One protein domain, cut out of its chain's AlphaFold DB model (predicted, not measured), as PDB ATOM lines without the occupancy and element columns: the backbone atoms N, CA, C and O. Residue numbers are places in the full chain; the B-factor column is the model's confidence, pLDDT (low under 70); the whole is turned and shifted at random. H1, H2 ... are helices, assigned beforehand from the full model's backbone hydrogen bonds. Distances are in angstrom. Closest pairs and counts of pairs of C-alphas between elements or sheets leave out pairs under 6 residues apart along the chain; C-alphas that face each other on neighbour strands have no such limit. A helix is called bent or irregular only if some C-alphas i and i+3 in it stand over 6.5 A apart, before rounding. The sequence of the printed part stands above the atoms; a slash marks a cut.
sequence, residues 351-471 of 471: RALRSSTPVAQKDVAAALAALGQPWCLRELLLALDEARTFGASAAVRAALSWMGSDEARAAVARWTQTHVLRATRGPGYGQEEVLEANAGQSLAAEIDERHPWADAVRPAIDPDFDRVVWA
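This is residues 351 to 471 of the 471 residues of an uncharacterized protein of Sorangium cellulosum (UniProt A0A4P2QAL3). A long, kinked helix, H5, covers one side of an up-and-down bundle of four helices, H1 to H4, each running against the one before it. The link before H5, residues 419 to 430, reaches one end of the long axis; the small H6 and the last residues lie toward the other. The printed part has 121 residues, with six named helices, H1 to H6 in chain order, and no named strand: all helix. It is compact, with a radius of gyration of the C-alphas of 14.8 A, yet elongated, spanning 51 by 28 by 25 A.

H5, residues 431 to 460, touches H1, residues 358 to 371, at a steep tilt of 44 degrees, the closest C-alphas being those of Ala 366 and Ile 447, 4.7 A apart. With residues 432 to 444 alone, H5 touches H3, residues 390 to 403, at a steep tilt of 46 degrees; the closest C-alphas, of Ala 398 and Gly 440, are 5.2 A apart. H3 is the hub, touching H1, H5, H2, residues 374 to 386, and H4, residues 406 to 418. H2 and H3 form a hairpin at a shallow tilt of 24 degrees, opposite ways, with the C-alphas of Leu 384 and Ser 393 closest at 6.0 A. H6, residues 465 to 468, is close to H2 but not clearly touching: the closest C-alphas, of Trp 375 and Asp 466, are 6.0 A apart. H1 and H4 are apart. Each O i to N i+4 pair is within hydrogen-bond range in H1, H2 and H4, against 8 of 10 in H3 and 20 of 26 in H5; H6 is too short for such a pair.

H5 is 38.4 A long, with a kink of 57 degrees near residue 453. H3 and H5 are irregular: C-alphas 392 and 395 are 7.8 A apart, and C-alphas 437 and 440 7.4 A. H1 begins at C-alpha 358 (42.599, 9.522, 17.416) and H6 ends at C-alpha 468 (46.394, -0.380, 44.254).

The two C-alphas farthest apart, of Pro 427 and Ala 471, are 54.3 A apart. The printed part has no cut, and the link from H4 to H5 is long. Residues 469 to 471 are under 70 in pLDDT.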
ATOM      1  N   ARG A 351      45.561   1.095  27.066       98.19
ATOM      2  CA  ARG A 351      45.362   0.694  25.670       98.19
ATOM      3  C   ARG A 351      44.748   1.822  24.840       98.19
ATOM      4  O   ARG A 351      45.166   2.004  23.703       98.19
ATOM      5  N   ALA A 352      43.789   2.569  25.388       98.31
ATOM      6  CA  ALA A 352      43.159   3.707  24.719       98.31
ATOM      7  C   ALA A 352      44.166   4.831  24.423       98.31
ATOM      8  O   ALA A 352      44.228   5.303  23.293       98.31
ATOM      9  N   LEU A 353      45.035   5.164  25.385       98.44
ATOM     10  CA  LEU A 353      46.123   6.137  25.208       98.44
ATOM     11  C   LEU A 353      47.119   5.751  24.102       98.44
ATOM     12  O   LEU A 353      47.755   6.621  23.518       98.44
ATOM     13  N   ARG A 354      47.252   4.453  23.803       97.50
ATOM     14  CA  ARG A 354      48.133   3.899  22.755       97.50
ATOM     15  C   ARG A 354      47.372   3.532  21.477       97.50
ATOM     16  O   ARG A 354      47.918   2.872  20.591       97.50
ATOM     17  N   SER A 355      46.091   3.881  21.401       96.44
ATOM     18  CA  SER A 355      45.234   3.535  20.276       96.44
ATOM     19  C   SER A 355      45.671   4.277  19.018       96.44
ATOM     20  O   SER A 355      45.981   5.463  19.056       96.44
ATOM     21  N   SER A 356      45.616   3.600  17.872       93.06
ATOM     22  CA  SER A 356      45.740   4.253  16.564       93.06
ATOM     23  C   SER A 356      44.480   5.029  16.166       93.06
ATOM     24  O   SER A 356      44.459   5.637  15.099       93.06
ATOM     25  N   THR A 357      43.418   4.976  16.978       95.25
ATOM     26  CA  THR A 357      42.179   5.729  16.773       95.25
ATOM     27  C   THR A 357      42.264   7.078  17.499       95.25
ATOM     28  O   THR A 357      42.184   7.079  18.731       95.25
ATOM     29  N   PRO A 358      42.364   8.220  16.785       93.62
ATOM     30  CA  PRO A 358      42.599   9.522  17.416       93.62
ATOM     31  C   PRO A 358      41.543   9.917  18.450       93.62
ATOM     32  O   PRO A 358      41.900  10.410  19.512       93.62
ATOM     33  N   VAL A 359      40.257   9.645  18.184       95.12
ATOM     34  CA  VAL A 359      39.174   9.982  19.128       95.12
ATOM     35  C   VAL A 359      39.321   9.239  20.460       95.12
ATOM     36  O   VAL A 359      39.281   9.871  21.506       95.12
ATOM     37  N   ALA A 360      39.655   7.943  20.439       97.12
ATOM     38  CA  ALA A 360      39.837   7.160  21.664       97.12
ATOM     39  C   ALA A 360      41.018   7.660  22.515       97.12
ATOM     40  O   ALA A 360      40.948   7.636  23.743       97.12
ATOM     41  N   GLN A 361      42.101   8.097  21.865       97.00
ATOM     42  CA  GLN A 361      43.239   8.699  22.554       97.00
ATOM     43  C   GLN A 361      42.871  10.077  23.122       97.00
ATOM     44  O   GLN A 361      43.194  10.353  24.275       97.00
ATOM     45  N   LYS A 362      42.192  10.916  22.328       97.00
ATOM     46  CA  LYS A 362      41.744  12.260  22.711       97.00
ATOM     47  C   LYS A 362      40.821  12.221  23.927       97.00
ATOM     48  O   LYS A 362      41.116  12.902  24.902       97.00
ATOM     49  N   ASP A 363      39.792  11.370  23.909       97.38
ATOM     50  CA  ASP A 363      38.832  11.220  25.012       97.38
ATOM     51  C   ASP A 363      39.525  10.888  26.334       97.38
ATOM     52  O   ASP A 363      39.278  11.523  27.359       97.38
ATOM     53  N   VAL A 364      40.421   9.896  26.317       98.56
ATOM     54  CA  VAL A 364      41.112   9.459  27.534       98.56
ATOM     55  C   VAL A 364      42.151  10.482  27.976       98.56
ATOM     56  O   VAL A 364      42.241  10.761  29.166       98.56
ATOM     57  N   ALA A 365      42.907  11.084  27.055       98.56
ATOM     58  CA  ALA A 365      43.874  12.118  27.406       98.56
ATOM     59  C   ALA A 365      43.192  13.347  28.036       98.56
ATOM     60  O   ALA A 365      43.656  13.833  29.068       98.56
ATOM     61  N   ALA A 366      42.064  13.791  27.469       98.50
ATOM     62  CA  ALA A 366      41.265  14.888  28.008       98.50
ATOM     63  C   ALA A 366      40.691  14.549  29.392       98.50
ATOM     64  O   ALA A 366      40.839  15.325  30.334       98.50
ATOM     65  N   ALA A 367      40.112  13.355  29.553       98.50
ATOM     66  CA  ALA A 367      39.573  12.899  30.832       98.50
ATOM     67  C   ALA A 367      40.641  12.812  31.938       98.50
ATOM     68  O   ALA A 367      40.393  13.227  33.070       98.50
ATOM     69  N   LEU A 368      41.839  12.305  31.626       98.56
ATOM     70  CA  LEU A 368      42.949  12.229  32.583       98.56
ATOM     71  C   LEU A 368      43.487  13.615  32.963       98.56
ATOM     72  O   LEU A 368      43.800  13.844  34.133       98.56
ATOM     73  N   ALA A 369      43.558  14.546  32.009       98.38
ATOM     74  CA  ALA A 369      43.915  15.934  32.293       98.38
ATOM     75  C   ALA A 369      42.879  16.605  33.213       98.38
ATOM     76  O   ALA A 369      43.262  17.168  34.236       98.38
ATOM     77  N   ALA A 370      41.581  16.453  32.920       98.19
ATOM     78  CA  ALA A 370      40.488  16.992  33.737       98.19
ATOM     79  C   ALA A 370      40.453  16.402  35.164       98.19
ATOM     80  O   ALA A 370      40.167  17.105  36.139       98.19
ATOM     81  N   LEU A 371      40.758  15.105  35.316       97.75
ATOM     82  CA  LEU A 371      40.864  14.456  36.628       97.75
ATOM     83  C   LEU A 371      42.014  15.030  37.458       97.75
ATOM     84  O   LEU A 371      41.838  15.240  38.662       97.75
ATOM     85  N   GLY A 372      43.164  15.280  36.825       96.62
ATOM     86  CA  GLY A 372      44.300  15.985  37.422       96.62
ATOM     87  C   GLY A 372      44.996  15.250  38.574       96.62
ATOM     88  O   GLY A 372      45.771  15.860  39.310       96.62
ATOM     89  N   GLN A 373      44.730  13.955  38.773       95.81
ATOM     90  CA  GLN A 373      45.332  13.178  39.861       95.81
ATOM     91  C   GLN A 373      46.783  12.761  39.525       95.81
ATOM     92  O   GLN A 373      47.128  12.609  38.350       95.81
ATOM     93  N   PRO A 374      47.659  12.518  40.522       96.00
ATOM     94  CA  PRO A 374      49.062  12.173  40.268       96.00
ATOM     95  C   PRO A 374      49.272  10.943  39.373       96.00
ATOM     96  O   PRO A 374      50.214  10.914  38.581       96.00
ATOM     97  N   TRP A 375      48.409   9.926  39.469       96.38
ATOM     98  CA  TRP A 375      48.479   8.751  38.597       96.38
ATOM     99  C   TRP A 375      48.121   9.080  37.140       96.38
ATOM    100  O   TRP A 375      48.697   8.490  36.230       96.38
ATOM    101  N   CYS A 376      47.243  10.063  36.900       97.69
ATOM    102  CA  CYS A 376      46.898  10.522  35.552       97.69
ATOM    103  C   CYS A 376      48.136  11.074  34.836       97.69
ATOM    104  O   CYS A 376      48.415  10.690  33.700       97.69
ATOM    105  N   LEU A 377      48.919  11.914  35.530       97.69
ATOM    106  CA  LEU A 377      50.183  12.447  35.014       97.69
ATOM    107  C   LEU A 377      51.147  11.315  34.638       97.69
ATOM    108  O   LEU A 377      51.706  11.328  33.544       97.69
ATOM    109  N   ARG A 378      51.309  10.308  35.508       97.38
ATOM    110  CA  ARG A 378      52.190   9.156  35.242       97.38
ATOM    111  C   ARG A 378      51.776   8.384  33.992       97.38
ATOM    112  O   ARG A 378      52.623   8.098  33.150       97.38
ATOM    113  N   GLU A 379      50.490   8.079  33.841       98.25
ATOM    114  CA  GLU A 379      49.987   7.347  32.673       98.25
ATOM    115  C   GLU A 379      50.146   8.137  31.365       98.25
ATOM    116  O   GLU A 379      50.500   7.555  30.336       98.25
ATOM    117  N   LEU A 380      49.950   9.460  31.401       98.50
ATOM    118  CA  LEU A 380      50.190  10.339  30.253       98.50
ATOM    119  C   LEU A 380      51.678  10.408  29.886       98.50
ATOM    120  O   LEU A 380      52.021  10.318  28.709       98.50
ATOM    121  N   LEU A 381      52.575  10.514  30.870       98.44
ATOM    122  CA  LEU A 381      54.023  10.508  30.638       98.44
ATOM    123  C   LEU A 381      54.496   9.179  30.029       98.44
ATOM    124  O   LEU A 381      55.262   9.195  29.068       98.44
ATOM    125  N   LEU A 382      54.000   8.040  30.529       98.19
ATOM    126  CA  LEU A 382      54.288   6.717  29.961       98.19
ATOM    127  C   LEU A 382      53.780   6.597  28.518       98.19
ATOM    128  O   LEU A 382      54.481   6.084  27.651       98.19
ATOM    129  N   ALA A 383      52.568   7.083  28.240       98.31
ATOM    130  CA  ALA A 383      52.027   7.078  26.885       98.31
ATOM    131  C   ALA A 383      52.835   7.974  25.929       98.31
ATOM    132  O   ALA A 383      53.014   7.608  24.768       98.31
ATOM    133  N   LEU A 384      53.339   9.120  26.406       98.38
ATOM    134  CA  LEU A 384      54.190  10.009  25.617       98.38
ATOM    135  C   LEU A 384      55.523   9.342  25.261       98.38
ATOM    136  O   LEU A 384      55.927   9.392  24.102       98.38
ATOM    137  N   ASP A 385      56.186   8.712  26.231       98.00
ATOM    138  CA  ASP A 385      57.482   8.051  26.029       98.00
ATOM    139  C   ASP A 385      57.414   6.941  24.963       98.00
ATOM    140  O   ASP A 385      58.314   6.785  24.140       98.00
ATOM    141  N   GLU A 386      56.294   6.217  24.907       97.56
ATOM    142  CA  GLU A 386      56.077   5.144  23.935       97.56
ATOM    143  C   GLU A 386      55.633   5.629  22.542       97.56
ATOM    144  O   GLU A 386      55.696   4.872  21.561       97.56
ATOM    145  N   ALA A 387      55.159   6.873  22.426       97.00
ATOM    146  CA  ALA A 387      54.641   7.410  21.176       97.00
ATOM    147  C   ALA A 387      55.773   7.682  20.171       97.00
ATOM    148  O   ALA A 387      56.749   8.361  20.471       97.00
ATOM    149  N   ARG A 388      55.616   7.180  18.935       95.19
ATOM    150  CA  ARG A 388      56.665   7.217  17.889       95.19
ATOM    151  C   ARG A 388      56.502   8.313  16.833       95.19
ATOM    152  O   ARG A 388      57.368   8.469  15.978       95.19
ATOM    153  N   THR A 389      55.357   8.990  16.803       93.06
ATOM    154  CA  THR A 389      54.999   9.975  15.761       93.06
ATOM    155  C   THR A 389      54.266  11.148  16.394       93.06
ATOM    156  O   THR A 389      53.709  10.988  17.481       93.06
ATOM    157  N   PHE A 390      54.247  12.304  15.723       93.19
ATOM    158  CA  PHE A 390      53.519  13.477  16.214       93.19
ATOM    159  C   PHE A 390      52.023  13.198  16.266       93.19
ATOM    160  O   PHE A 390      51.394  13.466  17.288       93.19
ATOM    161  N   GLY A 391      51.482  12.548  15.232       90.81
ATOM    162  CA  GLY A 391      50.077  12.143  15.210       90.81
ATOM    163  C   GLY A 391      49.691  11.232  16.381       90.81
ATOM    164  O   GLY A 391      48.645  11.430  16.987       90.81
ATOM    165  N   ALA A 392      50.547  10.270  16.747       92.75
ATOM    166  CA  ALA A 392      50.286   9.360  17.868       92.75
ATOM    167  C   ALA A 392      50.542   9.975  19.253       92.75
ATOM    168  O   ALA A 392      50.209   9.341  20.246       92.75
ATOM    169  N   SER A 393      51.166  11.152  19.348       95.81
ATOM    170  CA  SER A 393      51.412  11.837  20.625       95.81
ATOM    171  C   SER A 393      50.584  13.108  20.804       95.81
ATOM    172  O   SER A 393      50.597  13.667  21.897       95.81
ATOM    173  N   ALA A 394      49.869  13.569  19.771       95.25
ATOM    174  CA  ALA A 394      49.212  14.876  19.728       95.25
ATOM    175  C   ALA A 394      48.303  15.133  20.940       95.25
ATOM    176  O   ALA A 394      48.521  16.090  21.683       95.25
ATOM    177  N   ALA A 395      47.347  14.237  21.203       96.12
ATOM    178  CA  ALA A 395      46.424  14.387  22.329       96.12
ATOM    179  C   ALA A 395      47.130  14.284  23.695       96.12
ATOM    180  O   ALA A 395      46.822  15.041  24.610       96.12
ATOM    181  N   VAL A 396      48.113  13.388  23.833       97.94
ATOM    182  CA  VAL A 396      48.864  13.205  25.089       97.94
ATOM    183  C   VAL A 396      49.741  14.422  25.394       97.94
ATOM    184  O   VAL A 396      49.774  14.883  26.534       97.94
ATOM    185  N   ARG A 397      50.425  14.984  24.388       97.69
ATOM    186  CA  ARG A 397      51.214  16.214  24.549       97.69
ATOM    187  C   ARG A 397      50.331  17.390  24.922       97.69
ATOM    188  O   ARG A 397      50.660  18.082  25.877       97.69
ATOM    189  N   ALA A 398      49.212  17.580  24.224       97.00
ATOM    190  CA  ALA A 398      48.270  18.642  24.549       97.00
ATOM    191  C   ALA A 398      47.726  18.499  25.988       97.00
ATOM    192  O   ALA A 398      47.676  19.492  26.711       97.00
ATOM    193  N   ALA A 399      47.437  17.275  26.451       98.19
ATOM    194  CA  ALA A 399      46.974  17.012  27.817       98.19
ATOM    195  C   ALA A 399      48.045  17.365  28.859       98.19
ATOM    196  O   ALA A 399      47.775  18.071  29.828       98.19
ATOM    197  N   LEU A 400      49.287  16.925  28.637       98.31
ATOM    198  CA  LEU A 400      50.429  17.242  29.500       98.31
ATOM    199  C   LEU A 400      50.719  18.749  29.539       98.31
ATOM    200  O   LEU A 400      50.979  19.305  30.608       98.31
ATOM    201  N   SER A 401      50.647  19.425  28.391       96.94
ATOM    202  CA  SER A 401      50.790  20.879  28.308       96.94
ATOM    203  C   SER A 401      49.696  21.606  29.085       96.94
ATOM    204  O   SER A 401      50.016  22.561  29.790       96.94
ATOM    205  N   TRP A 402      48.447  21.133  29.014       97.19
ATOM    206  CA  TRP A 402      47.330  21.679  29.786       97.19
ATOM    207  C   TRP A 402      47.542  21.520  31.297       97.19
ATOM    208  O   TRP A 402      47.378  22.483  32.040       97.19
ATOM    209  N   MET A 403      47.993  20.344  31.759       97.38
ATOM    210  CA  MET A 403      48.242  20.096  33.191       97.38
ATOM    211  C   MET A 403      49.316  21.021  33.778       97.38
ATOM    212  O   MET A 403      49.298  21.312  34.972       97.38
ATOM    213  N   GLY A 404      50.279  21.459  32.962       95.38
ATOM    214  CA  GLY A 404      51.196  22.535  33.331       95.38
ATOM    215  C   GLY A 404      52.134  22.231  34.506       95.38
ATOM    216  O   GLY A 404      52.655  23.168  35.115       95.38
ATOM    217  N   SER A 405      52.391  20.965  34.843       97.06
ATOM    218  CA  SER A 405      53.436  20.625  35.815       97.06
ATOM    219  C   SER A 405      54.833  20.803  35.204       97.06
ATOM    220  O   SER A 405      55.011  20.704  33.985       97.06
ATOM    221  N   ASP A 406      55.850  21.061  36.035       97.75
ATOM    222  CA  ASP A 406      57.244  21.149  35.565       97.75
ATOM    223  C   ASP A 406      57.693  19.854  34.878       97.75
ATOM    224  O   ASP A 406      58.353  19.887  33.839       97.75
ATOM    225  N   GLU A 407      57.272  18.712  35.423       97.88
ATOM    226  CA  GLU A 407      57.543  17.391  34.864       97.88
ATOM    227  C   GLU A 407      56.907  17.216  33.478       97.88
ATOM    228  O   GLU A 407      57.592  16.812  32.534       97.88
ATOM    229  N   ALA A 408      55.632  17.591  33.325       97.81
ATOM    230  CA  ALA A 408      54.923  17.529  32.051       97.81
ATOM    231  C   ALA A 408      55.584  18.424  30.992       97.81
ATOM    232  O   ALA A 408      55.870  17.964  29.884       97.81
ATOM    233  N   ARG A 409      55.913  19.677  31.346       97.88
ATOM    234  CA  ARG A 409      56.636  20.601  30.455       97.88
ATOM    235  C   ARG A 409      57.980  20.030  30.010       97.88
ATOM    236  O   ARG A 409      58.286  20.043  28.818       97.88
ATOM    237  N   ALA A 410      58.774  19.514  30.949       98.06
ATOM    238  CA  ALA A 410      60.087  18.953  30.654       98.06
ATOM    239  C   ALA A 410      59.996  17.711  29.751       98.06
ATOM    240  O   ALA A 410      60.818  17.545  28.846       98.06
ATOM    241  N   ALA A 411      59.000  16.849  29.970       98.12
ATOM    242  CA  ALA A 411      58.770  15.663  29.155       98.12
ATOM    243  C   ALA A 411      58.339  16.012  27.724       98.12
ATOM    244  O   ALA A 411      58.941  15.505  26.776       98.12
ATOM    245  N   VAL A 412      57.371  16.920  27.553       97.81
ATOM    246  CA  VAL A 412      56.918  17.372  26.225       97.81
ATOM    247  C   VAL A 412      58.056  18.047  25.456       97.81
ATOM    248  O   VAL A 412      58.266  17.738  24.281       97.81
ATOM    249  N   ALA A 413      58.835  18.916  26.110       97.56
ATOM    250  CA  ALA A 413      59.974  19.587  25.485       97.56
ATOM    251  C   ALA A 413      61.037  18.587  25.005       97.56
ATOM    252  O   ALA A 413      61.465  18.645  23.853       97.56
ATOM    253  N   ARG A 414      61.417  17.626  25.856       97.88
ATOM    254  CA  ARG A 414      62.369  16.566  25.500       97.88
ATOM    255  C   ARG A 414      61.858  15.702  24.350       97.88
ATOM    256  O   ARG A 414      62.613  15.448  23.419       97.88
ATOM    257  N   TRP A 415      60.597  15.270  24.392       97.69
ATOM    258  CA  TRP A 415      60.022  14.434  23.335       97.69
ATOM    259  C   TRP A 415      59.995  15.168  21.989       97.69
ATOM    260  O   TRP A 415      60.375  14.607  20.964       97.69
ATOM    261  N   THR A 416      59.624  16.451  22.000       96.00
ATOM    262  CA  THR A 416      59.575  17.298  20.795       96.00
ATOM    263  C   THR A 416      60.968  17.545  20.208       96.00
ATOM    264  O   THR A 416      61.104  17.679  18.999       96.00
ATOM    265  N   GLN A 417      62.021  17.566  21.030       96.31
ATOM    266  CA  GLN A 417      63.403  17.690  20.547       96.31
ATOM    267  C   GLN A 417      63.925  16.417  19.867       96.31
ATOM    268  O   GLN A 417      64.826  16.498  19.035       96.31
ATOM    269  N   THR A 418      63.397  15.242  20.222       95.00
ATOM    270  CA  THR A 418      63.874  13.949  19.705       95.00
ATOM    271  C   THR A 418      63.048  13.407  18.540       95.00
ATOM    272  O   THR A 418      63.471  12.450  17.892       95.00
ATOM    273  N   HIS A 419      61.906  14.025  18.235       94.94
ATOM    274  CA  HIS A 419      61.013  13.625  17.150       94.94
ATOM    275  C   HIS A 419      60.854  14.761  16.138       94.94
ATOM    276  O   HIS A 419      60.832  15.933  16.496       94.94
ATOM    277  N   VAL A 420      60.692  14.417  14.858       90.62
ATOM    278  CA  VAL A 420      60.528  15.398  13.774       90.62
ATOM    279  C   VAL A 420      59.119  15.298  13.197       90.62
ATOM    280  O   VAL A 420      58.711  14.221  12.753       90.62
ATOM    281  N   LEU A 421      58.394  16.420  13.179       89.44
ATOM    282  CA  LEU A 421      57.110  16.537  12.488       89.44
ATOM    283  C   LEU A 421      57.340  16.406  10.979       89.44
ATOM    284  O   LEU A 421      58.198  17.081  10.404       89.44
ATOM    285  N   ARG A 422      56.587  15.522  10.325       86.81
ATOM    286  CA  ARG A 422      56.704  15.316   8.881       86.81
ATOM    287  C   ARG A 422      55.938  16.409   8.147       86.81
ATOM    288  O   ARG A 422      54.719  16.347   8.058       86.81
ATOM    289  N   ALA A 423      56.670  17.372   7.599       85.94
ATOM    290  CA  ALA A 423      56.080  18.400   6.754       85.94
ATOM    291  C   ALA A 423      55.632  17.816   5.405       85.94
ATOM    292  O   ALA A 423      56.382  17.064   4.761       85.94
ATOM    293  N   THR A 424      54.430  18.175   4.960       87.19
ATOM    294  CA  THR A 424      53.936  17.784   3.636       87.19
ATOM    295  C   THR A 424      54.683  18.567   2.560       87.19
ATOM    296  O   THR A 424      54.933  19.763   2.686       87.19
ATOM    297  N   ARG A 425      55.093  17.889   1.480       88.31
ATOM    298  CA  ARG A 425      55.731  18.548   0.330       88.31
ATOM    299  C   ARG A 425      54.660  19.009  -0.654       88.31
ATOM    300  O   ARG A 425      53.949  18.165  -1.193       88.31
ATOM    301  N   GLY A 426      54.628  20.302  -0.959       84.06
ATOM    302  CA  GLY A 426      53.710  20.892  -1.939       84.06
ATOM    303  C   GLY A 426      52.706  21.856  -1.302       84.06
ATOM    304  O   GLY A 426      52.846  22.177  -0.124       84.06
ATOM    305  N   PRO A 427      51.732  22.362  -2.078       79.19
ATOM    306  CA  PRO A 427      50.667  23.201  -1.538       79.19
ATOM    307  C   PRO A 427      49.742  22.388  -0.619       79.19
ATOM    308  O   PRO A 427      49.370  21.261  -0.947       79.19
ATOM    309  N   GLY A 428      49.349  22.988   0.508       81.62
ATOM    310  CA  GLY A 428      48.431  22.408   1.491       81.62
ATOM    311  C   GLY A 428      49.116  21.837   2.737       81.62
ATOM    312  O   GLY A 428      50.339  21.839   2.852       81.62
ATOM    313  N   TYR A 429      48.297  21.353   3.670       84.25
ATOM    314  CA  TYR A 429      48.733  20.720   4.915       84.25
ATOM    315  C   TYR A 429      48.337  19.245   4.919       84.25
ATOM    316  O   TYR A 429      47.227  18.880   4.524       84.25
ATOM    317  N   GLY A 430      49.234  18.385   5.385       86.31
ATOM    318  CA  GLY A 430      48.937  16.980   5.615       86.31
ATOM    319  C   GLY A 430      48.094  16.781   6.866       86.31
ATOM    320  O   GLY A 430      48.051  17.625   7.760       86.31
ATOM    321  N   GLN A 431      47.466  15.610   6.974       82.31
ATOM    322  CA  GLN A 431      46.641  15.267   8.133       82.31
ATOM    323  C   GLN A 431      47.403  15.406   9.464       82.31
ATOM    324  O   GLN A 431      46.826  15.864  10.442       82.31
ATOM    325  N   GLU A 432      48.686  15.028   9.516       84.31
ATOM    326  CA  GLU A 432      49.502  15.140  10.736       84.31
ATOM    327  C   GLU A 432      49.760  16.605  11.130       84.31
ATOM    328  O   GLU A 432      49.689  16.931  12.308       84.31
ATOM    329  N   GLU A 433      49.979  17.494  10.156       87.25
ATOM    330  CA  GLU A 433      50.174  18.933  10.389       87.25
ATOM    331  C   GLU A 433      48.885  19.602  10.870       87.25
ATOM    332  O   GLU A 433      48.914  20.385  11.815       87.25
ATOM    333  N   VAL A 434      47.744  19.249  10.271       85.69
ATOM    334  CA  VAL A 434      46.429  19.752  10.695       85.69
ATOM    335  C   VAL A 434      46.082  19.262  12.101       85.69
ATOM    336  O   VAL A 434      45.623  20.045  12.931       85.69
ATOM    337  N   LEU A 435      46.306  17.974  12.388       82.94
ATOM    338  CA  LEU A 435      46.090  17.424  13.727       82.94
ATOM    339  C   LEU A 435      46.985  18.116  14.755       82.94
ATOM    340  O   LEU A 435      46.501  18.434  15.833       82.94
ATOM    341  N   GLU A 436      48.250  18.374  14.419       86.69
ATOM    342  CA  GLU A 436      49.179  19.070  15.307       86.69
ATOM    343  C   GLU A 436      48.753  20.512  15.584       86.69
ATOM    344  O   GLU A 436      48.657  20.911  16.743       86.69
ATOM    345  N   ALA A 437      48.456  21.277  14.531       87.38
ATOM    346  CA  ALA A 437      48.039  22.671  14.648       87.38
ATOM    347  C   ALA A 437      46.768  22.824  15.500       87.38
ATOM    348  O   ALA A 437      46.648  23.775  16.272       87.38
ATOM    349  N   ASN A 438      45.852  21.857  15.408       88.12
ATOM    350  CA  ASN A 438      44.566  21.899  16.100       88.12
ATOM    351  C   ASN A 438      44.556  21.161  17.449       88.12
ATOM    352  O   ASN A 438      43.575  21.276  18.185       88.12
ATOM    353  N   ALA A 439      45.607  20.408  17.800       88.75
ATOM    354  CA  ALA A 439      45.603  19.525  18.971       88.75
ATOM    355  C   ALA A 439      45.319  20.278  20.276       88.75
ATOM    356  O   ALA A 439      44.512  19.821  21.080       88.75
ATOM    357  N   GLY A 440      45.953  21.439  20.474       89.94
ATOM    358  CA  GLY A 440      45.790  22.240  21.688       89.94
ATOM    359  C   GLY A 440      44.362  22.758  21.866       89.94
ATOM    360  O   GLY A 440      43.750  22.516  22.902       89.94
ATOM    361  N   GLN A 441      43.814  23.423  20.843       91.12
ATOM    362  CA  GLN A 441      42.459  23.982  20.895       91.12
ATOM    363  C   GLN A 441      41.395  22.882  20.968       91.12
ATOM    364  O   GLN A 441      40.486  22.964  21.790       91.12
ATOM    365  N   SER A 442      41.526  21.835  20.143       89.75
ATOM    366  CA  SER A 442      40.573  20.725  20.148       89.75
ATOM    367  C   SER A 442      40.578  19.985  21.480       89.75
ATOM    368  O   SER A 442      39.508  19.602  21.933       89.75
ATOM    369  N   LEU A 443      41.739  19.766  22.108       94.88
ATOM    370  CA  LEU A 443      41.791  19.080  23.397       94.88
ATOM    371  C   LEU A 443      41.314  19.976  24.547       94.88
ATOM    372  O   LEU A 443      40.675  19.467  25.457       94.88
ATOM    373  N   ALA A 444      41.596  21.282  24.526       95.38
ATOM    374  CA  ALA A 444      41.125  22.191  25.572       95.38
ATOM    375  C   ALA A 444      39.592  22.169  25.692       95.38
ATOM    376  O   ALA A 444      39.080  21.987  26.791       95.38
ATOM    377  N   ALA A 445      38.881  22.234  24.560       94.38
ATOM    378  CA  ALA A 445      37.424  22.103  24.537       94.38
ATOM    379  C   ALA A 445      36.949  20.760  25.125       94.38
ATOM    380  O   ALA A 445      36.034  20.727  25.942       94.38
ATOM    381  N   GLU A 446      37.617  19.656  24.779       96.50
ATOM    382  CA  GLU A 446      37.298  18.332  25.332       96.50
ATOM    383  C   GLU A 446      37.572  18.251  26.840       96.50
ATOM    384  O   GLU A 446      36.803  17.644  27.573       96.50
ATOM    385  N   ILE A 447      38.652  18.857  27.340       97.50
ATOM    386  CA  ILE A 447      38.944  18.898  28.781       97.50
ATOM    387  C   ILE A 447      37.844  19.669  29.519       97.50
ATOM    388  O   ILE A 447      37.344  19.184  30.536       97.50
ATOM    389  N   ASP A 448      37.426  20.813  28.972       96.62
ATOM    390  CA  ASP A 448      36.352  21.634  29.532       96.62
ATOM    391  C   ASP A 448      35.024  20.864  29.606       96.62
ATOM    392  O   ASP A 448      34.364  20.860  30.648       96.62
ATOM    393  N   GLU A 449      34.671  20.119  28.556       96.12
ATOM    394  CA  GLU A 449      33.492  19.242  28.544       96.12
ATOM    395  C   GLU A 449      33.582  18.092  29.565       96.12
ATOM    396  O   GLU A 449      32.560  17.624  30.078       96.12
ATOM    397  N   ARG A 450      34.795  17.632  29.904       97.31
ATOM    398  CA  ARG A 450      35.021  16.522  30.847       97.31
ATOM    399  C   ARG A 450      35.106  16.962  32.304       97.31
ATOM    400  O   ARG A 450      35.011  16.093  33.172       97.31
ATOM    401  N   HIS A 451      35.233  18.254  32.606       97.12
ATOM    402  CA  HIS A 451      35.327  18.740  33.987       97.12
ATOM    403  C   HIS A 451      34.158  18.300  34.887       97.12
ATOM    404  O   HIS A 451      34.432  17.728  35.945       97.12
ATOM    405  N   PRO A 452      32.878  18.448  34.483       97.44
ATOM    406  CA  PRO A 452      31.754  18.005  35.311       97.44
ATOM    407  C   PRO A 452      31.783  16.501  35.616       97.44
ATOM    408  O   PRO A 452      31.494  16.081  36.736       97.44
ATOM    409  N   TRP A 453      32.167  15.682  34.631       97.31
ATOM    410  CA  TRP A 453      32.334  14.241  34.817       97.31
ATOM    411  C   TRP A 453      33.507  13.931  35.755       97.31
ATOM    412  O   TRP A 453      33.359  13.142  36.688       97.31
ATOM    413  N   ALA A 454      34.656  14.582  35.558       97.50
ATOM    414  CA  ALA A 454      35.837  14.385  36.388       97.50
ATOM    415  C   ALA A 454      35.546  14.730  37.853       97.50
ATOM    416  O   ALA A 454      35.900  13.956  38.736       97.50
ATOM    417  N   ASP A 455      34.847  15.834  38.120       97.50
ATOM    418  CA  ASP A 455      34.470  16.228  39.479       97.50
ATOM    419  C   ASP A 455      33.509  15.229  40.140       97.50
ATOM    420  O   ASP A 455      33.641  14.959  41.335       97.50
ATOM    421  N   ALA A 456      32.590  14.632  39.374       96.81
ATOM    422  CA  ALA A 456      31.672  13.614  39.878       96.81
ATOM    423  C   ALA A 456      32.373  12.281  40.195       96.81
ATOM    424  O   ALA A 456      32.045  11.636  41.192       96.81
ATOM    425  N   VAL A 457      33.337  11.863  39.369       96.31
ATOM    426  CA  VAL A 457      33.996  10.552  39.495       96.31
ATOM    427  C   VAL A 457      35.219  10.591  40.421       96.31
ATOM    428  O   VAL A 457      35.488   9.607  41.115       96.31
ATOM    429  N   ARG A 458      35.943  11.718  40.498       95.94
ATOM    430  CA  ARG A 458      37.186  11.870  41.285       95.94
ATOM    431  C   ARG A 458      37.083  11.345  42.729       95.94
ATOM    432  O   ARG A 458      38.024  10.672  43.145       95.94
ATOM    433  N   PRO A 459      35.997  11.575  43.498       95.38
ATOM    434  CA  PRO A 459      35.900  11.087  44.878       95.38
ATOM    435  C   PRO A 459      35.883   9.557  45.018       95.38
ATOM    436  O   PRO A 459      36.205   9.047  46.086       95.38
ATOM    437  N   ALA A 460      35.489   8.832  43.967       92.62
ATOM    438  CA  ALA A 460      35.410   7.372  43.964       92.62
ATOM    439  C   ALA A 460      36.706   6.692  43.479       92.62
ATOM    440  O   ALA A 460      36.813   5.467  43.554       92.62
ATOM    441  N   ILE A 461      37.679   7.465  42.981       93.00
ATOM    442  CA  ILE A 461      38.961   6.959  42.481       93.00
ATOM    443  C   ILE A 461      40.051   7.225  43.519       93.00
ATOM    444  O   ILE A 461      40.295   8.369  43.908       93.00
ATOM    445  N   ASP A 462      40.752   6.164  43.915       89.69
ATOM    446  CA  ASP A 462      41.913   6.254  44.799       89.69
ATOM    447  C   ASP A 462      43.013   7.156  44.180       89.69
ATOM    448  O   ASP A 462      43.386   6.966  43.021       89.69
ATOM    449  N   PRO A 463      43.579   8.139  44.903       88.12
ATOM    450  CA  PRO A 463      44.711   8.929  44.409       88.12
ATOM    451  C   PRO A 463      45.949   8.101  44.010       88.12
ATOM    452  O   PRO A 463      46.742   8.553  43.179       88.12
ATOM    453  N   ASP A 464      46.094   6.896  44.570       87.88
ATOM    454  CA  ASP A 464      47.105   5.882  44.258       87.88
ATOM    455  C   ASP A 464      46.521   4.721  43.421       87.88
ATOM    456  O   ASP A 464      47.014   3.591  43.462       87.88
ATOM    457  N   PHE A 465      45.474   4.990  42.632       86.50
ATOM    458  CA  PHE A 465      44.768   4.028  41.777       86.50
ATOM    459  C   PHE A 465      45.690   3.117  40.956       86.50
ATOM    460  O   PHE A 465      45.458   1.912  40.853       86.50
ATOM    461  N   ASP A 466      46.769   3.664  40.399       82.75
ATOM    462  CA  ASP A 466      47.740   2.893  39.631       82.75
ATOM    463  C   ASP A 466      48.559   1.921  40.482       82.75
ATOM    464  O   ASP A 466      49.024   0.931  39.937       82.75
ATOM    465  N   ARG A 467      48.742   2.165  41.784       83.31
ATOM    466  CA  ARG A 467      49.486   1.288  42.704       83.31
ATOM    467  C   ARG A 467      48.604   0.209  43.316       83.31
ATOM    468  O   ARG A 467      49.057  -0.922  43.461       83.31
ATOM    469  N   VAL A 468      47.356   0.547  43.636       70.69
ATOM    470  CA  VAL A 468      46.394  -0.380  44.254       70.69
ATOM    471  C   VAL A 468      46.002  -1.507  43.297       70.69
ATOM    472  O   VAL A 468      45.829  -2.637  43.728       70.69
ATOM    473  N   VAL A 469      45.924  -1.239  41.990       64.88
ATOM    474  CA  VAL A 469      45.550  -2.253  40.983       64.88
ATOM    475  C   VAL A 469      46.670  -3.287  40.722       64.88
ATOM    476  O   VAL A 469      46.425  -4.306  40.079       64.88
ATOM    477  N   TRP A 470      47.892  -3.061  41.221       47.19
ATOM    478  CA  TRP A 470      49.032  -3.982  41.071       47.19
ATOM    479  C   TRP A 470      49.402  -4.763  42.342       47.19
ATOM    480  O   TRP A 470      50.276  -5.630  42.260       47.19
ATOM    481  N   ALA A 471      48.789  -4.449  43.487       46.47
ATOM    482  CA  ALA A 471      48.947  -5.193  44.739       46.47
ATOM    483  C   ALA A 471      47.887  -6.294  44.836       46.47
ATOM    484  O   ALA A 471      48.248  -7.404  45.291       46.47
TER     485      ALA A 471